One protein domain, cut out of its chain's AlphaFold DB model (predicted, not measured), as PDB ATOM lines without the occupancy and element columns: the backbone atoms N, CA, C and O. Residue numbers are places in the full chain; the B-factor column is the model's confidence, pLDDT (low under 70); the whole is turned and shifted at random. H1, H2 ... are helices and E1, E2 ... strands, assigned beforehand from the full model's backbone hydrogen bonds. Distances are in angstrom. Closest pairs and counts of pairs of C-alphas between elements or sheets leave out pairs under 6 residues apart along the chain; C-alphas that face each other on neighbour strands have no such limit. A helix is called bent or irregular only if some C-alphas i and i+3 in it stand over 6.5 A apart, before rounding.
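AT A GLANCE: This is residues 3 to 93 of the 182 residues of the protein "Mu-like prophage I protein" of Nitrosomonas sp. Nm58 (UniProt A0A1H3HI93). A long two-stranded hairpin, E4 and E5, runs through the middle, with helix H2 toward one end of the longest axis and the hairpin's turn, residues 64 to 69, at the other. H1 lies to one side of it and a second, smaller hairpin, E2 and E3, to the opposite side, with E1 leading in from between them. The printed part has 91 residues, in the order H1 E1 E2 E3 H2 E4 E5, with two antiparallel sheets of two strands; the class is mixed, helices and strands. It is compact, with a radius of gyration of the C-alphas of 13.6 A, and spans 40 by 37 by 24 A.

IN THESE COORDINATES: Find C-alpha 56 at (106.153, 0.314, 71.516); from there E4, residues 56 to 63, runs 21.4 A. E5, residues 70 to 79, runs 21.3 A back to C-alpha 79 at (104.443, 1.578, 76.341) and bends by 64 degrees at residue 74. E2 is residues 26 to 30, E3 33 to 37, E1 20 to 23 and H2 43 to 50. H1, residues 7 to 14, begins at (106.052, 0.451, 86.282) and is only just irregular: C-alphas 9 and 12 are 6.8 A apart.

HOW THE PARTS SIT: Look first at the hairpin E4 and E5, where N 58 and O 77 are 2.8 A apart, within hydrogen-bond range. In the hairpin E2 and E3, apart from E4 and E5, N 28 and O 35 are 2.8 A apart. E1 runs on into E2 at 76 degrees. The closest C-alphas of E1 and H2, Ala 21 and Ala 45, are 5.3 A apart. In H2 every O i to N i+4 pair is within hydrogen-bond range, in H1 2 of 4.

THE WHOLE: The C-alphas of Gly 51 and Lys 66 are farthest apart, 41.3 A. The printed part has no cut and no long link. Confidence is under 70 at residues 28, 31 to 35, 69 and 82 to 93.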
ATOM      1  N   ASP A   3     107.835  -4.955  81.408       90.19
ATOM      2  CA  ASP A   3     106.741  -4.436  82.242       90.19
ATOM      3  C   ASP A   3     105.811  -3.512  81.441       90.19
ATOM      4  O   ASP A   3     105.992  -3.341  80.239       90.19
ATOM      5  N   TYR A   4     104.783  -2.954  82.079       88.69
ATOM      6  CA  TYR A   4     103.932  -1.931  81.468       88.69
ATOM      7  C   TYR A   4     104.408  -0.547  81.901       88.69
ATOM      8  O   TYR A   4     104.593  -0.329  83.095       88.69
ATOM      9  N   GLU A   5     104.568   0.388  80.962       87.12
ATOM     10  CA  GLU A   5     104.798   1.818  81.248       87.12
ATOM     11  C   GLU A   5     105.922   2.109  82.273       87.12
ATOM     12  O   GLU A   5     105.829   3.038  83.076       87.12
ATOM     13  N   HIS A   6     107.001   1.314  82.263       89.62
ATOM     14  CA  HIS A   6     108.128   1.400  83.212       89.62
ATOM     15  C   HIS A   6     107.715   1.259  84.679       89.62
ATOM     16  O   HIS A   6     108.371   1.784  85.586       89.62
ATOM     17  N   GLN A   7     106.622   0.547  84.946       89.56
ATOM     18  CA  GLN A   7     106.052   0.451  86.282       89.56
ATOM     19  C   GLN A   7     107.013  -0.194  87.296       89.56
ATOM     20  O   GLN A   7     106.931   0.125  88.476       89.56
ATOM     21  N   THR A   8     107.988  -1.007  86.881       85.25
ATOM     22  CA  THR A   8     109.052  -1.527  87.766       85.25
ATOM     23  C   THR A   8     109.932  -0.403  88.322       85.25
ATOM     24  O   THR A   8     110.363  -0.469  89.473       85.25
ATOM     25  N   LEU A   9     110.181   0.656  87.542       84.56
ATOM     26  CA  LEU A   9     110.909   1.845  88.004       84.56
ATOM     27  C   LEU A   9     110.033   2.745  88.880       84.56
ATOM     28  O   LEU A   9     110.522   3.355  89.832       84.56
ATOM     29  N   LEU A  10     108.743   2.831  88.552       83.06
ATOM     30  CA  LEU A  10     107.791   3.710  89.229       83.06
ATOM     31  C   LEU A  10     107.211   3.102  90.510       83.06
ATOM     32  O   LEU A  10     106.767   3.855  91.371       83.06
ATOM     33  N   ALA A  11     107.259   1.778  90.682       84.31
ATOM     34  CA  ALA A  11     106.661   1.068  91.813       84.31
ATOM     35  C   ALA A  11     107.157   1.585  93.170       84.31
ATOM     36  O   ALA A  11     106.371   1.724  94.102       84.31
ATOM     37  N   ALA A  12     108.444   1.939  93.272       77.56
ATOM     38  CA  ALA A  12     109.007   2.519  94.490       77.56
ATOM     39  C   ALA A  12     108.447   3.918  94.818       77.56
ATOM     40  O   ALA A  12     108.512   4.346  95.966       77.56
ATOM     41  N   GLN A  13     107.917   4.635  93.821       79.31
ATOM     42  CA  GLN A  13     107.392   5.997  93.956       79.31
ATOM     43  C   GLN A  13     105.868   6.021  94.110       79.31
ATOM     44  O   GLN A  13     105.351   6.785  94.919       79.31
ATOM     45  N   ASN A  14     105.146   5.208  93.332       83.75
ATOM     46  CA  ASN A  14     103.680   5.225  93.285       83.75
ATOM     47  C   ASN A  14     103.018   4.078  94.067       83.75
ATOM     48  O   ASN A  14     101.813   4.121  94.298       83.75
ATOM     49  N   GLY A  15     103.779   3.059  94.483       84.38
ATOM     50  CA  GLY A  15     103.269   1.915  95.242       84.38
ATOM     51  C   GLY A  15     102.325   0.994  94.460       84.38
ATOM     52  O   GLY A  15     101.739   0.086  95.049       84.38
ATOM     53  N   HIS A  16     102.154   1.203  93.153       84.88
ATOM     54  CA  HIS A  16     101.314   0.348  92.321       84.88
ATOM     55  C   HIS A  16     102.053  -0.940  91.932       84.88
ATOM     56  O   HIS A  16     103.277  -0.927  91.752       84.88
ATOM     57  N   PRO A  17     101.327  -2.061  91.773       83.06
ATOM     58  CA  PRO A  17     101.933  -3.316  91.350       83.06
ATOM     59  C   PRO A  17     102.583  -3.163  89.970       83.06
ATOM     60  O   PRO A  17     102.042  -2.495  89.092       83.06
ATOM     61  N   ALA A  18     103.726  -3.823  89.776       88.94
ATOM     62  CA  ALA A  18     104.443  -3.891  88.505       88.94
ATOM     63  C   ALA A  18     104.324  -5.305  87.910       88.94
ATOM     64  O   ALA A  18     105.260  -6.101  88.029       88.94
ATOM     65  N   PRO A  19     103.163  -5.676  87.336       90.50
ATOM     66  CA  PRO A  19     103.035  -6.958  86.663       90.50
ATOM     67  C   PRO A  19     103.921  -6.984  85.413       90.50
ATOM     68  O   PRO A  19     104.055  -5.985  84.704       90.50
ATOM     69  N   ALA A  20     104.495  -8.148  85.121       90.19
ATOM     70  CA  ALA A  20     105.196  -8.358  83.865       90.19
ATOM     71  C   ALA A  20     104.189  -8.418  82.703       90.19
ATOM     72  O   ALA A  20     103.164  -9.093  82.788       90.19
ATOM     73  N   ALA A  21     104.497  -7.721  81.612       86.81
ATOM     74  CA  ALA A  21     103.819  -7.852  80.327       86.81
ATOM     75  C   ALA A  21     104.324  -9.083  79.558       86.81
ATOM     76  O   ALA A  21     103.550  -9.739  78.862       86.81
ATOM     77  N   GLY A  22     105.605  -9.421  79.724       89.12
ATOM     78  CA  GLY A  22     106.217 -10.578  79.086       89.12
ATOM     79  C   GLY A  22     107.672 -10.806  79.484       89.12
ATOM     80  O   GLY A  22     108.264 -10.072  80.286       89.12
ATOM     81  N   TRP A  23     108.273 -11.830  78.891       87.31
ATOM     82  CA  TRP A  23     109.651 -12.242  79.136       87.31
ATOM     83  C   TRP A  23     110.379 -12.496  77.825       87.31
ATOM     84  O   TRP A  23     109.788 -12.887  76.833       87.31
ATOM     85  N   PHE A  24     111.683 -12.250  77.820       82.38
ATOM     86  CA  PHE A  24     112.561 -12.563  76.701       82.38
ATOM     87  C   PHE A  24     113.897 -13.022  77.272       82.38
ATOM     88  O   PHE A  24     114.340 -12.514  78.310       82.38
ATOM     89  N   SER A  25     114.533 -13.975  76.602       77.12
ATOM     90  CA  SER A  25     115.832 -14.526  77.004       77.12
ATOM     91  C   SER A  25     116.917 -14.331  75.951       77.12
ATOM     92  O   SER A  25     118.094 -14.534  76.242       77.12
ATOM     93  N   LYS A  26     116.537 -13.952  74.727       73.00
ATOM     94  CA  LYS A  26     117.449 -13.807  73.597       73.00
ATOM     95  C   LYS A  26     117.337 -12.417  72.991       73.00
ATOM     96  O   LYS A  26     116.259 -11.830  72.908       73.00
ATOM     97  N   LEU A  27     118.487 -11.913  72.567       75.00
ATOM     98  CA  LEU A  27     118.623 -10.648  71.868       75.00
ATOM     99  C   LEU A  27     119.369 -10.904  70.560       75.00
ATOM    100  O   LEU A  27     120.326 -11.677  70.534       75.00
ATOM    101  N   GLU A  28     118.939 -10.240  69.501       69.81
ATOM    102  CA  GLU A  28     119.519 -10.339  68.170       69.81
ATOM    103  C   GLU A  28     119.893  -8.940  67.685       69.81
ATOM    104  O   GLU A  28     119.079  -8.017  67.725       69.81
ATOM    105  N   TRP A  29     121.137  -8.772  67.237       72.88
ATOM    106  CA  TRP A  29     121.547  -7.552  66.553       72.88
ATOM    107  C   TRP A  29     121.215  -7.668  65.067       72.88
ATOM    108  O   TRP A  29     121.650  -8.609  64.406       72.88
ATOM    109  N   ARG A  30     120.480  -6.690  64.545       74.06
ATOM    110  CA  ARG A  30     120.139  -6.537  63.129       74.06
ATOM    111  C   ARG A  30     120.675  -5.200  62.627       74.06
ATOM    112  O   ARG A  30     121.055  -4.342  63.422       74.06
ATOM    113  N   GLU A  31     120.690  -4.995  61.312       62.75
ATOM    114  CA  GLU A  31     121.165  -3.732  60.716       62.75
ATOM    115  C   GLU A  31     120.424  -2.498  61.257       62.75
ATOM    116  O   GLU A  31     121.017  -1.430  61.386       62.75
ATOM    117  N   SER A  32     119.154  -2.658  61.640       63.00
ATOM    118  CA  SER A  32     118.311  -1.609  62.218       63.00
ATOM    119  C   SER A  32     118.414  -1.461  63.743       63.00
ATOM    120  O   SER A  32     117.841  -0.521  64.288       63.00
ATOM    121  N   GLY A  33     119.134  -2.341  64.452       65.06
ATOM    122  CA  GLY A  33     119.334  -2.232  65.901       65.06
ATOM    123  C   GLY A  33     119.257  -3.553  66.668       65.06
ATOM    124  O   GLY A  33     119.365  -4.639  66.106       65.06
ATOM    125  N   LEU A  34     119.092  -3.450  67.990       68.56
ATOM    126  CA  LEU A  34     118.997  -4.592  68.902       68.56
ATOM    127  C   LEU A  34     117.531  -4.983  69.121       68.56
ATOM    128  O   LEU A  34     116.745  -4.181  69.620       68.56
ATOM    129  N   PHE A  35     117.190  -6.231  68.818       69.94
ATOM    130  CA  PHE A  35     115.840  -6.774  68.938       69.94
ATOM    131  C   PHE A  35     115.785  -7.858  70.010       69.94
ATOM    132  O   PHE A  35     116.695  -8.677  70.121       69.94
ATOM    133  N   ALA A  36     114.703  -7.890  70.784       74.12
ATOM    134  CA  ALA A  36     114.366  -9.062  71.582       74.12
ATOM    135  C   ALA A  36     113.662 -10.086  70.690       74.12
ATOM    136  O   ALA A  36     112.720  -9.740  69.978       74.12
ATOM    137  N   ILE A  37     114.131 -11.330  70.733       72.88
ATOM    138  CA  ILE A  37     113.536 -12.451  70.002       72.88
ATOM    139  C   ILE A  37     112.998 -13.479  70.993       72.88
ATOM    140  O   ILE A  37     113.440 -13.520  72.144       72.88
ATOM    141  N   ASP A  38     112.050 -14.298  70.538       75.00
ATOM    142  CA  ASP A  38     111.347 -15.285  71.364       75.00
ATOM    143  C   ASP A  38     110.710 -14.640  72.613       75.00
ATOM    144  O   ASP A  38     110.926 -15.079  73.744       75.00
ATOM    145  N   VAL A  39     109.976 -13.536  72.419       79.94
ATOM    146  CA  VAL A  39     109.292 -12.849  73.523       79.94
ATOM    147  C   VAL A  39     108.014 -13.602  73.890       79.94
ATOM    148  O   VAL A  39     107.091 -13.713  73.083       79.94
ATOM    149  N   GLU A  40     107.948 -14.084  75.124       84.00
ATOM    150  CA  GLU A  40     106.771 -14.708  75.720       84.00
ATOM    151  C   GLU A  40     105.873 -13.627  76.328       84.00
ATOM    152  O   GLU A  40     106.178 -13.059  77.381       84.00
ATOM    153  N   TRP A  41     104.765 -13.327  75.654       85.69
ATOM    154  CA  TRP A  41     103.770 -12.368  76.127       85.69
ATOM    155  C   TRP A  41     102.751 -13.024  77.058       85.69
ATOM    156  O   TRP A  41     102.315 -14.153  76.844       85.69
ATOM    157  N   THR A  42     102.332 -12.287  78.086       89.38
ATOM    158  CA  THR A  42     101.133 -12.645  78.855       89.38
ATOM    159  C   THR A  42      99.885 -12.488  77.987       89.38
ATOM    160  O   THR A  42      99.845 -11.622  77.119       89.38
ATOM    161  N   GLU A  43      98.827 -13.253  78.273       88.62
ATOM    162  CA  GLU A  43      97.553 -13.153  77.542       88.62
ATOM    163  C   GLU A  43      97.007 -11.715  77.520       88.62
ATOM    164  O   GLU A  43      96.593 -11.211  76.477       88.62
ATOM    165  N   ARG A  44      97.097 -11.012  78.656       88.94
ATOM    166  CA  ARG A  44      96.718  -9.599  78.767       88.94
ATOM    167  C   ARG A  44      97.549  -8.702  77.845       88.94
ATOM    168  O   ARG A  44      96.983  -7.840  77.181       88.94
ATOM    169  N   ALA A  45      98.870  -8.884  77.811       84.38
ATOM    170  CA  ALA A  45      99.738  -8.092  76.942       84.38
ATOM    171  C   ALA A  45      99.418  -8.351  75.469       84.38
ATOM    172  O   ALA A  45      99.311  -7.398  74.704       84.38
ATOM    173  N   THR A  46      99.207  -9.615  75.090       83.75
ATOM    174  CA  THR A  46      98.817  -9.994  73.727       83.75
ATOM    175  C   THR A  46      97.541  -9.278  73.300       83.75
ATOM    176  O   THR A  46      97.547  -8.608  72.272       83.75
ATOM    177  N   GLN A  47      96.486  -9.314  74.122       85.00
ATOM    178  CA  GLN A  47      95.220  -8.632  73.822       85.00
ATOM    179  C   GLN A  47      95.400  -7.121  73.640       85.00
ATOM    180  O   GLN A  47      94.836  -6.536  72.721       85.00
ATOM    181  N   MET A  48      96.209  -6.480  74.486       81.94
ATOM    182  CA  MET A  48      96.460  -5.041  74.397       81.94
ATOM    183  C   MET A  48      97.316  -4.662  73.180       81.94
ATOM    184  O   MET A  48      97.128  -3.596  72.597       81.94
ATOM    185  N   ILE A  49      98.252  -5.523  72.777       81.44
ATOM    186  CA  ILE A  49      99.053  -5.333  71.562       81.44
ATOM    187  C   ILE A  49      98.165  -5.491  70.322       81.44
ATOM    188  O   ILE A  49      98.180  -4.629  69.444       81.44
ATOM    189  N   GLU A  50      97.357  -6.552  70.264       80.38
ATOM    190  CA  GLU A  50      96.431  -6.827  69.156       80.38
ATOM    191  C   GLU A  50      95.322  -5.773  69.056       80.38
ATOM    192  O   GLU A  50      94.991  -5.316  67.963       80.38
ATOM    193  N   GLY A  51      94.799  -5.323  70.199       80.81
ATOM    194  CA  GLY A  51      93.855  -4.211  70.299       80.81
ATOM    195  C   GLY A  51      94.476  -2.846  69.987       80.81
ATOM    196  O   GLY A  51      93.762  -1.849  69.881       80.81
ATOM    197  N   GLY A  52      95.801  -2.777  69.823       76.94
ATOM    198  CA  GLY A  52      96.529  -1.546  69.534       76.94
ATOM    199  C   GLY A  52      96.570  -0.553  70.698       76.94
ATOM    200  O   GLY A  52      96.910   0.610  70.461       76.94
ATOM    201  N   GLU A  53      96.240  -1.003  71.914       81.19
ATOM    202  CA  GLU A  53      96.358  -0.251  73.167       81.19
ATOM    203  C   GLU A  53      97.814   0.023  73.513       81.19
ATOM    204  O   GLU A  53      98.098   1.072  74.076       81.19
ATOM    205  N   TYR A  54      98.729  -0.881  73.156       78.44
ATOM    206  CA  TYR A  54     100.165  -0.669  73.292       78.44
ATOM    207  C   TYR A  54     100.900  -0.937  71.994       78.44
ATOM    208  O   TYR A  54     100.678  -1.949  71.327       78.44
ATOM    209  N   ARG A  55     101.813  -0.026  71.648       76.81
ATOM    210  CA  ARG A  55     102.497  -0.067  70.355       76.81
ATOM    211  C   ARG A  55     104.007  -0.098  70.417       76.81
ATOM    212  O   ARG A  55     104.567  -0.464  69.402       76.81
ATOM    213  N   TYR A  56     104.685   0.207  71.521       79.19
ATOM    214  CA  TYR A  56     106.153   0.314  71.516       79.19
ATOM    215  C   TYR A  56     106.819  -0.432  72.677       79.19
ATOM    216  O   TYR A  56     106.210  -0.638  73.725       79.19
ATOM    217  N   ILE A  57     108.093  -0.807  72.492       81.88
ATOM    218  CA  ILE A  57     108.949  -1.403  73.534       81.88
ATOM    219  C   ILE A  57     110.077  -0.456  73.911       81.88
ATOM    220  O   ILE A  57     111.044  -0.349  73.174       81.88
ATOM    221  N   SER A  58     110.014   0.181  75.074       82.19
ATOM    222  CA  SER A  58     111.063   1.094  75.536       82.19
ATOM    223  C   SER A  58     112.093   0.369  76.416       82.19
ATOM    224  O   SER A  58     111.741  -0.061  77.518       82.19
ATOM    225  N   PRO A  59     113.354   0.204  75.979       80.25
ATOM    226  CA  PRO A  59     114.387  -0.447  76.779       80.25
ATOM    227  C   PRO A  59     114.935   0.470  77.882       80.25
ATOM    228  O   PRO A  59     115.104   1.674  77.700       80.25
ATOM    229  N   VAL A  60     115.295  -0.127  79.018       80.25
ATOM    230  CA  VAL A  60     115.957   0.550  80.139       80.25
ATOM    231  C   VAL A  60     117.384   0.037  80.259       80.25
ATOM    232  O   VAL A  60     117.628  -1.122  80.607       80.25
ATOM    233  N   PHE A  61     118.346   0.920  80.001       80.81
ATOM    234  CA  PHE A  61     119.770   0.615  80.083       80.81
ATOM    235  C   PHE A  61     120.408   1.214  81.333       80.81
ATOM    236  O   PHE A  61     120.135   2.351  81.716       80.81
ATOM    237  N   ALA A  62     121.348   0.481  81.923       73.69
ATOM    238  CA  ALA A  62     122.371   1.103  82.748       73.69
ATOM    239  C   ALA A  62     123.471   1.638  81.828       73.69
ATOM    240  O   ALA A  62     123.941   0.921  80.942       73.69
ATOM    241  N   TYR A  63     123.901   2.870  82.063       75.88
ATOM    242  CA  TYR A  63     124.951   3.522  81.292       75.88
ATOM    243  C   TYR A  63     125.944   4.228  82.215       75.88
ATOM    244  O   TYR A  63     125.626   4.595  83.350       75.88
ATOM    245  N   ASP A  64     127.164   4.412  81.726       70.12
ATOM    246  CA  ASP A  64     128.180   5.198  82.408       70.12
ATOM    247  C   ASP A  64     127.856   6.692  82.273       70.12
ATOM    248  O   ASP A  64     127.771   7.234  81.172       70.12
ATOM    249  N   LYS A  65     127.678   7.384  83.403       73.50
ATOM    250  CA  LYS A  65     127.244   8.791  83.416       73.50
ATOM    251  C   LYS A  65     128.284   9.774  82.872       73.50
ATOM    252  O   LYS A  65     127.920  10.901  82.560       73.50
ATOM    253  N   LYS A  66     129.563   9.389  82.802       76.38
ATOM    254  CA  LYS A  66     130.645  10.266  82.326       76.38
ATOM    255  C   LYS A  66     130.848  10.145  80.819       76.38
ATOM    256  O   LYS A  66     131.167  11.129  80.167       76.38
ATOM    257  N   THR A  67     130.687   8.940  80.283       77.75
ATOM    258  CA  THR A  67     130.991   8.597  78.887       77.75
ATOM    259  C   THR A  67     129.748   8.339  78.041       77.75
ATOM    260  O   THR A  67     129.852   8.299  76.820       77.75
ATOM    261  N   GLY A  68     128.584   8.129  78.663       71.62
ATOM    262  CA  GLY A  68     127.336   7.772  77.984       71.62
ATOM    263  C   GLY A  68     127.296   6.333  77.462       71.62
ATOM    264  O   GLY A  68     126.322   5.947  76.820       71.62
ATOM    265  N   LYS A  69     128.328   5.517  77.719       69.12
ATOM    266  CA  LYS A  69     128.390   4.140  77.217       69.12
ATOM    267  C   LYS A  69     127.358   3.255  77.906       69.12
ATOM    268  O   LYS A  69     127.291   3.220  79.134       69.12
ATOM    269  N   VAL A  70     126.603   2.496  77.113       72.69
ATOM    270  CA  VAL A  70     125.681   1.467  77.607       72.69
ATOM    271  C   VAL A  70     126.489   0.343  78.256       72.69
ATOM    272  O   VAL A  70     127.398  -0.211  77.646       72.69
ATOM    273  N   LEU A  71     126.160   0.023  79.505       75.81
ATOM    274  CA  LEU A  71     126.820  -1.017  80.295       75.81
ATOM    275  C   LEU A  71     126.033  -2.325  80.263       75.81
ATOM    276  O   LEU A  71     126.616  -3.398  80.149       75.81
ATOM    277  N   ARG A  72     124.705  -2.242  80.401       74.06
ATOM    278  CA  ARG A  72     123.807  -3.406  80.383       74.06
ATOM    279  C   ARG A  72     122.362  -2.999  80.125       74.06
ATOM    280  O   ARG A  72     121.947  -1.912  80.526       74.06
ATOM    281  N   LEU A  73     121.590  -3.907  79.538       76.44
ATOM    282  CA  LEU A  73     120.128  -3.843  79.514       76.44
ATOM    283  C   LEU A  73     119.580  -4.362  80.854       76.44
ATOM    284  O   LEU A  73     120.021  -5.405  81.333       76.44
ATOM    285  N   LEU A  74     118.658  -3.627  81.474       81.38
ATOM    286  CA  LEU A  74     118.042  -3.997  82.754       81.38
ATOM    287  C   LEU A  74     116.691  -4.690  82.542       81.38
ATOM    288  O   LEU A  74     116.476  -5.805  83.007       81.38
ATOM    289  N   HIS A  75     115.782  -4.011  81.852       81.56
ATOM    290  CA  HIS A  75     114.445  -4.478  81.488       81.56
ATOM    291  C   HIS A  75     113.933  -3.628  80.319       81.56
ATOM    292  O   HIS A  75     114.641  -2.742  79.839       81.56
ATOM    293  N   ALA A  76     112.727  -3.915  79.847       85.25
ATOM    294  CA  ALA A  76     112.029  -3.099  78.863       85.25
ATOM    295  C   ALA A  76     110.585  -2.854  79.311       85.25
ATOM    296  O   ALA A  76     110.093  -3.569  80.181       85.25
ATOM    297  N   ALA A  77     109.919  -1.881  78.700       84.75
ATOM    298  CA  ALA A  77     108.528  -1.547  78.970       84.75
ATOM    299  C   ALA A  77     107.688  -1.606  77.695       84.75
ATOM    300  O   ALA A  77     108.069  -1.020  76.683       84.75
ATOM    301  N   LEU A  78     106.528  -2.251  77.763       85.31
ATOM    302  CA  LEU A  78     105.445  -2.102  76.802       85.31
ATOM    303  C   LEU A  78     104.749  -0.761  77.085       85.31
ATOM    304  O   LEU A  78     104.211  -0.550  78.174       85.31
ATOM    305  N   THR A  79     104.842   0.176  76.142       80.69
ATOM    306  CA  THR A  79     104.443   1.578  76.341       80.69
ATOM    307  C   THR A  79     103.946   2.223  75.052       80.69
ATOM    308  O   THR A  79     104.263   1.781  73.945       80.69
ATOM    309  N   ASN A  80     103.176   3.300  75.190       81.12
ATOM    310  CA  ASN A  80     102.827   4.188  74.078       81.12
ATOM    311  C   ASN A  80     103.740   5.407  73.937       81.12
ATOM    312  O   ASN A  80     103.665   6.100  72.924       81.12
ATOM    313  N   ASN A  81     104.595   5.671  74.926       74.31
ATOM    314  CA  ASN A  81     105.486   6.824  74.942       74.31
ATOM    315  C   ASN A  81     106.936   6.358  75.143       74.31
ATOM    316  O   ASN A  81     107.482   6.472  76.247       74.31
ATOM    317  N   PRO A  82     107.559   5.771  74.104       68.50
ATOM    318  CA  PRO A  82     108.914   5.265  74.219       68.50
ATOM    319  C   PRO A  82     109.917   6.398  74.443       68.50
ATOM    320  O   PRO A  82     109.734   7.518  73.978       68.50
ATOM    321  N   ALA A  83     111.001   6.093  75.157       56.69
ATOM    322  CA  ALA A  83     112.046   7.075  75.456       56.69
ATOM    323  C   ALA A  83     113.005   7.316  74.274       56.69
ATOM    324  O   ALA A  83     113.789   8.263  74.311       56.69
ATOM    325  N   LEU A  84     112.973   6.443  73.263       55.84
ATOM    326  CA  LEU A  84     113.801   6.516  72.063       55.84
ATOM    327  C   LEU A  84     112.910   6.743  70.839       55.84
ATOM    328  O   LEU A  84     111.967   5.983  70.604       55.84
ATOM    329  N   ASP A  85     113.233   7.773  70.062       46.41
ATOM    330  CA  ASP A  85     112.591   8.050  68.779       46.41
ATOM    331  C   ASP A  85     113.012   7.004  67.728       46.41
ATOM    332  O   ASP A  85     114.167   6.576  67.693       46.41
ATOM    333  N   GLY A  86     112.085   6.602  66.849       51.16
ATOM    334  CA  GLY A  86     112.379   5.719  65.708       51.16
ATOM    335  C   GLY A  86     112.293   4.213  65.974       51.16
ATOM    336  O   GLY A  86     112.762   3.432  65.153       51.16
ATOM    337  N   MET A  87     111.705   3.783  67.092       56.12
ATOM    338  CA  MET A  87     111.434   2.360  67.315       56.12
ATOM    339  C   MET A  87     110.187   1.899  66.556       56.12
ATOM    340  O   MET A  87     109.134   2.541  66.627       56.12
ATOM    341  N   ASP A  88     110.297   0.747  65.895       56.28
ATOM    342  CA  ASP A  88     109.166   0.110  65.228       56.28
ATOM    343  C   ASP A  88     108.081  -0.268  66.240       56.28
ATOM    344  O   ASP A  88     108.354  -0.659  67.383       56.28
ATOM    345  N   ALA A  89     106.823  -0.156  65.812       58.00
ATOM    346  CA  ALA A  89     105.726  -0.615  66.641       58.00
ATOM    347  C   ALA A  89     105.821  -2.139  66.855       58.00
ATOM    348  O   ALA A  89     106.197  -2.877  65.948       58.00
ATOM    349  N   VAL A  90     105.415  -2.641  68.022       57.84
ATOM    350  CA  VAL A  90     105.401  -4.076  68.356       57.84
ATOM    351  C   VAL A  90     104.610  -4.864  67.312       57.84
ATOM    352  O   VAL A  90     105.091  -5.883  66.825       57.84
ATOM    353  N   ALA A  91     103.462  -4.330  66.883       49.72
ATOM    354  CA  ALA A  91     102.668  -4.880  65.783       49.72
ATOM    355  C   ALA A  91     103.337  -4.721  64.396       49.72
ATOM    356  O   ALA A  91     103.131  -5.554  63.516       49.72
ATOM    357  N   ALA A  92     104.172  -3.696  64.193       41.06
ATOM    358  CA  ALA A  92     104.901  -3.474  62.938       41.06
ATOM    359  C   ALA A  92     106.120  -4.402  62.775       41.06
ATOM    360  O   ALA A  92     106.497  -4.707  61.647       41.06
ATOM    361  N   SER A  93     106.662  -4.956  63.868       39.06
ATOM    362  CA  SER A  93     107.729  -5.970  63.803       39.06
ATOM    363  C   SER A  93     107.312  -7.271  63.097       39.06
ATOM    364  O   SER A  93     108.178  -8.012  62.633       39.06
TER     365      SER A  93